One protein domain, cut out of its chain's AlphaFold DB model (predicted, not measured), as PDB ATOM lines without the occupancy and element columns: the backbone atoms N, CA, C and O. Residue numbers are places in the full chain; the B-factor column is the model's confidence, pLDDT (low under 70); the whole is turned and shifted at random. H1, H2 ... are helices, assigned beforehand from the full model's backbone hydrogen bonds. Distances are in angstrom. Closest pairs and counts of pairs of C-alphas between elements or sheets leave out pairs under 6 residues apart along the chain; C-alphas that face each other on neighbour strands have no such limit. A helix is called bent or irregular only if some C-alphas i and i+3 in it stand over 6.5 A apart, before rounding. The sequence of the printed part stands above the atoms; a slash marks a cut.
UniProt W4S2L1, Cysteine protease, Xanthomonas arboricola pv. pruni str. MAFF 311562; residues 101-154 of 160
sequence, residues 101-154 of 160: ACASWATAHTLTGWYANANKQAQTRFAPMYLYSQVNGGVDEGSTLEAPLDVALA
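AT A GLANCE: This is residues 101 to 154 of the 160 residues of the protein "Cysteine protease" of Xanthomonas arboricola pv. pruni str. MAFF 311562 (UniProt W4S2L1). One long helix, H1, runs along the longer axis of a small rod, and two short helices, H2 and H3, pack on its first half and on each other, crossed rather than side by side. After H1 the link of residues 119 to 127 folds back beside it to H2, and a loop at residues 137 to 140 makes the opposite end of the rod. The printed part has 54 residues with three named helices, in the order H1, H2, H3, and no named strand; the class is all helix. It is compact, with a radius of gyration of the C-alphas of 11.1 A, and spans 36 by 16 by 14 A.

IN THESE COORDINATES: Find C-alpha 102 at (245.148, 257.102, 171.139); from there H1, residues 102 to 118, runs 22.0 A to C-alpha 118 at (249.521, 239.824, 184.063). H1 is neither bent nor irregular, but only just: C-alphas 108 and 111 are 6.1 A apart. Next comes H2, residues 128 to 135, 11.1 A long. H3, residues 146 to 154, runs 12.0 A and ends at C-alpha 154, (254.129, 261.093, 188.452).

HOW THE PARTS SIT: Look first at residues 104 to 109 of H1, which alone touch H2; the closest C-alphas, of Trp 105 and Pro 128, are 4.9 A apart. These two helices stand at a steep tilt of 48 degrees, opposite ways. With residues 103 to 108 alone, H1 touches H3, closest at the C-alphas of Ser 104 and Pro 148, 5.5 A apart, at a steep tilt of 49 degrees, the same way. H2 touches H3 about perpendicular, at 79 degrees, with the closest C-alphas, of Leu 131 and Pro 148, 5.4 A apart. In H3 every O i to N i+4 pair is within hydrogen-bond range; in H1 it is 10 of 13 and in H2 3 of 4.

THE WHOLE: The C-alphas farthest apart, of Lys 120 and Val 139, are 35.9 A apart. The printed part has no cut, and both links, H1 to H2 and H2 to H3, are short. The mean pLDDT of the printed part is 96.9, and no printed residue is under 70.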
ATOM      1  N   ALA A 101     242.906 260.736 171.391       97.00
ATOM      2  CA  ALA A 101     243.438 260.226 172.653       97.00
ATOM      3  C   ALA A 101     244.200 258.890 172.542       97.00
ATOM      4  O   ALA A 101     244.448 258.246 173.563       97.00
ATOM      5  N   CYS A 102     244.575 258.440 171.340       96.44
ATOM      6  CA  CYS A 102     245.148 257.102 171.139       96.44
ATOM      7  C   CYS A 102     246.404 256.830 171.992       96.44
ATOM      8  O   CYS A 102     246.560 255.723 172.501       96.44
ATOM      9  N   ALA A 103     247.257 257.835 172.222       97.19
ATOM     10  CA  ALA A 103     248.414 257.718 173.113       97.19
ATOM     11  C   ALA A 103     247.998 257.429 174.569       97.19
ATOM     12  O   ALA A 103     248.529 256.523 175.204       97.19
ATOM     13  N   SER A 104     246.992 258.138 175.086       97.81
ATOM     14  CA  SER A 104     246.467 257.914 176.437       97.81
ATOM     15  C   SER A 104     245.729 256.579 176.570       97.81
ATOM     16  O   SER A 104     245.838 255.936 177.611       97.81
ATOM     17  N   TRP A 105     245.026 256.125 175.526       97.56
ATOM     18  CA  TRP A 105     244.411 254.788 175.476       97.56
ATOM     19  C   TRP A 105     245.450 253.672 175.453       97.56
ATOM     20  O   TRP A 105     245.316 252.697 176.191       97.56
ATOM     21  N   ALA A 106     246.514 253.824 174.665       97.44
ATOM     22  CA  ALA A 106     247.621 252.878 174.662       97.44
ATOM     23  C   ALA A 106     248.282 252.778 176.047       97.44
ATOM     24  O   ALA A 106     248.555 251.670 176.504       97.44
ATOM     25  N   THR A 107     248.485 253.907 176.732       97.94
ATOM     26  CA  THR A 107     249.115 253.944 178.059       97.94
ATOM     27  C   THR A 107     248.198 253.427 179.170       97.94
ATOM     28  O   THR A 107     248.553 252.473 179.854       97.94
ATOM     29  N   ALA A 108     247.020 254.022 179.374       97.69
ATOM     30  CA  ALA A 108     246.162 253.663 180.506       97.69
ATOM     31  C   ALA A 108     245.424 252.341 180.283       97.69
ATOM     32  O   ALA A 108     245.509 251.438 181.111       97.69
ATOM     33  N   HIS A 109     244.709 252.212 179.166       97.50
ATOM     34  CA  HIS A 109     243.873 251.042 178.928       97.50
ATOM     35  C   HIS A 109     244.756 249.836 178.597       97.50
ATOM     36  O   HIS A 109     244.832 248.885 179.370       97.50
ATOM     37  N   THR A 110     245.498 249.894 177.490       96.75
ATOM     38  CA  THR A 110     246.219 248.719 176.985       96.75
ATOM     39  C   THR A 110     247.421 248.349 177.850       96.75
ATOM     40  O   THR A 110     247.478 247.229 178.348       96.75
ATOM     41  N   LEU A 111     248.391 249.250 178.035       97.25
ATOM     42  CA  LEU A 111     249.641 248.941 178.735       97.25
ATOM     43  C   LEU A 111     249.394 248.643 180.217       97.25
ATOM     44  O   LEU A 111     249.743 247.558 180.687       97.25
ATOM     45  N   THR A 112     248.783 249.576 180.951       97.31
ATOM     46  CA  THR A 112     248.555 249.388 182.390       97.31
ATOM     47  C   THR A 112     247.561 248.258 182.653       97.31
ATOM     48  O   THR A 112     247.812 247.432 183.530       97.31
ATOM     49  N   GLY A 113     246.488 248.140 181.864       97.75
ATOM     50  CA  GLY A 113     245.530 247.041 181.994       97.75
ATOM     51  C   GLY A 113     246.144 245.665 181.729       97.75
ATOM     52  O   GLY A 113     245.927 244.735 182.510       97.75
ATOM     53  N   TRP A 114     246.979 245.536 180.692       98.00
ATOM     54  CA  TRP A 114     247.721 244.301 180.412       98.00
ATOM     55  C   TRP A 114     248.659 243.938 181.569       98.00
ATOM     56  O   TRP A 114     248.647 242.798 182.033       98.00
ATOM     57  N   TYR A 115     249.427 244.901 182.096       97.25
ATOM     58  CA  TYR A 115     250.323 244.665 183.236       97.25
ATOM     59  C   TYR A 115     249.559 244.288 184.506       97.25
ATOM     60  O   TYR A 115     249.972 243.378 185.227       97.25
ATOM     61  N   ALA A 116     248.446 244.960 184.784       97.69
ATOM     62  CA  ALA A 116     247.597 244.657 185.924       97.69
ATOM     63  C   ALA A 116     247.021 243.236 185.828       97.69
ATOM     64  O   ALA A 116     247.080 242.480 186.801       97.69
ATOM     65  N   ASN A 117     246.554 242.834 184.642       98.06
ATOM     66  CA  ASN A 117     246.055 241.485 184.385       98.06
ATOM     67  C   ASN A 117     247.170 240.431 184.514       98.06
ATOM     68  O   ASN A 117     247.006 239.428 185.208       98.06
ATOM     69  N   ALA A 118     248.349 240.691 183.938       97.44
ATOM     70  CA  ALA A 118     249.521 239.824 184.063       97.44
ATOM     71  C   ALA A 118     249.947 239.599 185.521       97.44
ATOM     72  O   ALA A 118     250.339 238.491 185.894       97.44
ATOM     73  N   ASN A 119     249.798 240.623 186.362       97.62
ATOM     74  CA  ASN A 119     250.106 240.568 187.790       97.62
ATOM     75  C   ASN A 119     248.908 240.178 188.673       97.62
ATOM     76  O   ASN A 119     249.026 240.221 189.897       97.62
ATOM     77  N   LYS A 120     247.774 239.770 188.084       97.19
ATOM     78  CA  LYS A 120     246.557 239.342 188.801       97.19
ATOM     79  C   LYS A 120     246.036 240.390 189.792       97.19
ATOM     80  O   LYS A 120     245.573 240.051 190.883       97.19
ATOM     81  N   GLN A 121     246.140 241.664 189.433       97.44
ATOM     82  CA  GLN A 121     245.591 242.750 190.234       97.44
ATOM     83  C   GLN A 121     244.059 242.736 190.181       97.44
ATOM     84  O   GLN A 121     243.462 242.302 189.198       97.44
ATOM     85  N   ALA A 122     243.416 243.225 191.245       96.06
ATOM     86  CA  ALA A 122     241.955 243.288 191.317       96.06
ATOM     87  C   ALA A 122     241.350 244.301 190.328       96.06
ATOM     88  O   ALA A 122     240.225 244.112 189.877       96.06
ATOM     89  N   GLN A 123     242.091 245.365 190.007       96.31
ATOM     90  CA  GLN A 123     241.694 246.398 189.052       96.31
ATOM     91  C   GLN A 123     242.551 246.276 187.796       96.31
ATOM     92  O   GLN A 123     243.772 246.236 187.897       96.31
ATOM     93  N   THR A 124     241.917 246.217 186.627       96.88
ATOM     94  CA  THR A 124     242.596 246.065 185.325       96.88
ATOM     95  C   THR A 124     242.142 247.090 184.287       96.88
ATOM     96  O   THR A 124     242.589 247.047 183.144       96.88
ATOM     97  N   ARG A 125     241.254 248.013 184.671       96.81
ATOM     98  CA  ARG A 125     240.692 249.047 183.800       96.81
ATOM     99  C   ARG A 125     241.058 250.420 184.351       96.81
ATOM    100  O   ARG A 125     240.695 250.744 185.479       96.81
ATOM    101  N   PHE A 126     241.781 251.200 183.557       98.06
ATOM    102  CA  PHE A 126     242.308 252.507 183.943       98.06
ATOM    103  C   PHE A 126     241.854 253.561 182.947       98.06
ATOM    104  O   PHE A 126     241.907 253.316 181.746       98.06
ATOM    105  N   ALA A 127     241.437 254.720 183.447       97.50
ATOM    106  CA  ALA A 127     240.742 255.751 182.696       97.50
ATOM    107  C   ALA A 127     241.680 256.486 181.717       97.50
ATOM    108  O   ALA A 127     242.466 257.344 182.129       97.50
ATOM    109  N   PRO A 128     241.571 256.265 180.392       97.81
ATOM    110  CA  PRO A 128     242.445 256.931 179.422       97.81
ATOM    111  C   PRO A 128     242.200 258.431 179.339       97.81
ATOM    112  O   PRO A 128     243.122 259.214 179.113       97.81
ATOM    113  N   MET A 129     240.952 258.842 179.557       97.25
ATOM    114  CA  MET A 129     240.560 260.244 179.494       97.25
ATOM    115  C   MET A 129     241.100 261.061 180.669       97.25
ATOM    116  O   MET A 129     241.343 262.254 180.494       97.25
ATOM    117  N   TYR A 130     241.381 260.429 181.817       97.75
ATOM    118  CA  TYR A 130     242.099 261.079 182.915       97.75
ATOM    119  C   TYR A 130     243.488 261.536 182.449       97.75
ATOM    120  O   TYR A 130     243.823 262.712 182.582       97.75
ATOM    121  N   LEU A 131     244.264 260.652 181.807       98.19
ATOM    122  CA  LEU A 131     245.568 261.026 181.249       98.19
ATOM    123  C   LEU A 131     245.433 262.029 180.103       98.19
ATOM    124  O   LEU A 131     246.175 263.007 180.059       98.19
ATOM    125  N   TYR A 132     244.479 261.819 179.188       97.75
ATOM    126  CA  TYR A 132     244.329 262.695 178.026       97.75
ATOM    127  C   TYR A 132     244.028 264.144 178.421       97.75
ATOM    128  O   TYR A 132     244.632 265.070 177.881       97.75
ATOM    129  N   SER A 133     243.151 264.339 179.410       96.88
ATOM    130  CA  SER A 133     242.775 265.670 179.903       96.88
ATOM    131  C   SER A 133     243.937 266.462 180.511       96.88
ATOM    132  O   SER A 133     243.880 267.686 180.572       96.88
ATOM    133  N   GLN A 134     245.006 265.780 180.925       97.56
ATOM    134  CA  GLN A 134     246.193 266.411 181.496       97.56
ATOM    135  C   GLN A 134     247.223 266.805 180.436       97.56
ATOM    136  O   GLN A 134     248.031 267.701 180.676       97.56
ATOM    137  N   VAL A 135     247.201 266.159 179.266       97.12
ATOM    138  CA  VAL A 135     248.237 266.328 178.229       97.12
ATOM    139  C   VAL A 135     247.750 267.052 176.976       97.12
ATOM    140  O   VAL A 135     248.570 267.529 176.198       97.12
ATOM    141  N   ASN A 136     246.437 267.157 176.761       95.69
ATOM    142  CA  ASN A 136     245.872 267.751 175.546       95.69
ATOM    143  C   ASN A 136     245.892 269.295 175.534       95.69
ATOM    144  O   ASN A 136     245.551 269.911 174.529       95.69
ATOM    145  N   GLY A 137     246.254 269.941 176.649       91.00
ATOM    146  CA  GLY A 137     246.296 271.403 176.748       91.00
ATOM    147  C   GLY A 137     244.935 272.086 176.546       91.00
ATOM    148  O   GLY A 137     244.890 273.261 176.191       91.00
ATOM    149  N   GLY A 138     243.829 271.359 176.743       93.94
ATOM    150  CA  GLY A 138     242.468 271.861 176.545       93.94
ATOM    151  C   GLY A 138     241.957 271.826 175.099       93.94
ATOM    152  O   GLY A 138     240.842 272.287 174.856       93.94
ATOM    153  N   VAL A 139     242.721 271.276 174.147       95.12
ATOM    154  CA  VAL A 139     242.333 271.161 172.729       95.12
ATOM    155  C   VAL A 139     242.557 269.729 172.239       95.12
ATOM    156  O   VAL A 139     243.524 269.074 172.619       95.12
ATOM    157  N   ASP A 140     241.663 269.214 171.394       95.69
ATOM    158  CA  ASP A 140     241.779 267.858 170.847       95.69
ATOM    159  C   ASP A 140     242.815 267.774 169.712       95.69
ATOM    160  O   ASP A 140     242.473 267.708 168.535       95.69
ATOM    161  N   GLU A 141     244.099 267.807 170.069       94.50
ATOM    162  CA  GLU A 141     245.208 267.692 169.110       94.50
ATOM    163  C   GLU A 141     246.070 266.445 169.321       94.50
ATOM    164  O   GLU A 141     247.052 266.248 168.603       94.50
ATOM    165  N   GLY A 142     245.747 265.610 170.307       95.88
ATOM    166  CA  GLY A 142     246.558 264.456 170.660       95.88
ATOM    167  C   GLY A 142     247.842 264.795 171.427       95.88
ATOM    168  O   GLY A 142     248.052 265.918 171.888       95.88
ATOM    169  N   SER A 143     248.713 263.801 171.594       96.94
ATOM    170  CA  SER A 143     249.950 263.901 172.384       96.94
ATOM    171  C   SER A 143     251.016 262.926 171.878       96.94
ATOM    172  O   SER A 143     250.744 262.087 171.016       96.94
ATOM    173  N   THR A 144     252.246 263.045 172.379       96.00
ATOM    174  CA  THR A 144     253.243 261.977 172.217       96.00
ATOM    175  C   THR A 144     252.897 260.798 173.135       96.00
ATOM    176  O   THR A 144     252.009 260.909 173.980       96.00
ATOM    177  N   LEU A 145     253.574 259.656 172.991       95.81
ATOM    178  CA  LEU A 145     253.313 258.497 173.855       95.81
ATOM    179  C   LEU A 145     253.879 258.688 175.275       95.81
ATOM    180  O   LEU A 145     253.337 258.153 176.239       95.81
ATOM    181  N   GLU A 146     254.947 259.475 175.400       95.62
ATOM    182  CA  GLU A 146     255.637 259.759 176.659       95.62
ATOM    183  C   GLU A 146     254.801 260.638 177.582       95.62
ATOM    184  O   GLU A 146     254.706 260.344 178.763       95.62
ATOM    185  N   ALA A 147     254.133 261.667 177.052       96.88
ATOM    186  CA  ALA A 147     253.376 262.612 177.872       96.88
ATOM    187  C   ALA A 147     252.348 261.941 178.817       96.88
ATOM    188  O   ALA A 147     252.393 262.205 180.020       96.88
ATOM    189  N   PRO A 148     251.437 261.056 178.354       97.88
ATOM    190  CA  PRO A 148     250.530 260.357 179.264       97.88
ATOM    191  C   PRO A 148     251.255 259.353 180.174       97.88
ATOM    192  O   PRO A 148     250.787 259.113 181.285       97.88
ATOM    193  N   LEU A 149     252.382 258.769 179.744       97.62
ATOM    194  CA  LEU A 149     253.178 257.873 180.588       97.62
ATOM    195  C   LEU A 149     253.845 258.630 181.744       97.62
ATOM    196  O   LEU A 149     253.787 258.167 182.878       97.62
ATOM    197  N   ASP A 150     254.409 259.808 181.487       97.25
ATOM    198  CA  ASP A 150     255.023 260.658 182.509       97.25
ATOM    199  C   ASP A 150     253.991 261.102 183.549       97.25
ATOM    200  O   ASP A 150     254.255 261.055 184.751       97.25
ATOM    201  N   VAL A 151     252.781 261.460 183.105       98.06
ATOM    202  CA  VAL A 151     251.658 261.749 184.007       98.06
ATOM    203  C   VAL A 151     251.309 260.527 184.856       98.06
ATOM    204  O   VAL A 151     251.217 260.647 186.077       98.06
ATOM    205  N   ALA A 152     251.169 259.350 184.239       97.81
ATOM    206  CA  ALA A 152     250.866 258.112 184.952       97.81
ATOM    207  C   ALA A 152     251.930 257.761 186.006       97.81
ATOM    208  O   ALA A 152     251.591 257.331 187.106       97.81
ATOM    209  N   LEU A 153     253.212 257.964 185.693       97.19
ATOM    210  CA  LEU A 153     254.322 257.725 186.617       97.19
ATOM    211  C   LEU A 153     254.366 258.750 187.757       97.19
ATOM    212  O   LEU A 153     254.680 258.389 188.889       97.19
ATOM    213  N   ALA A 154     254.060 260.015 187.470       97.88
ATOM    214  CA  ALA A 154     254.129 261.093 188.452       97.88
ATOM    215  C   ALA A 154     252.914 261.140 189.392       97.88
ATOM    216  O   ALA A 154     253.060 261.514 190.555       97.88
TER     217      ALA A 154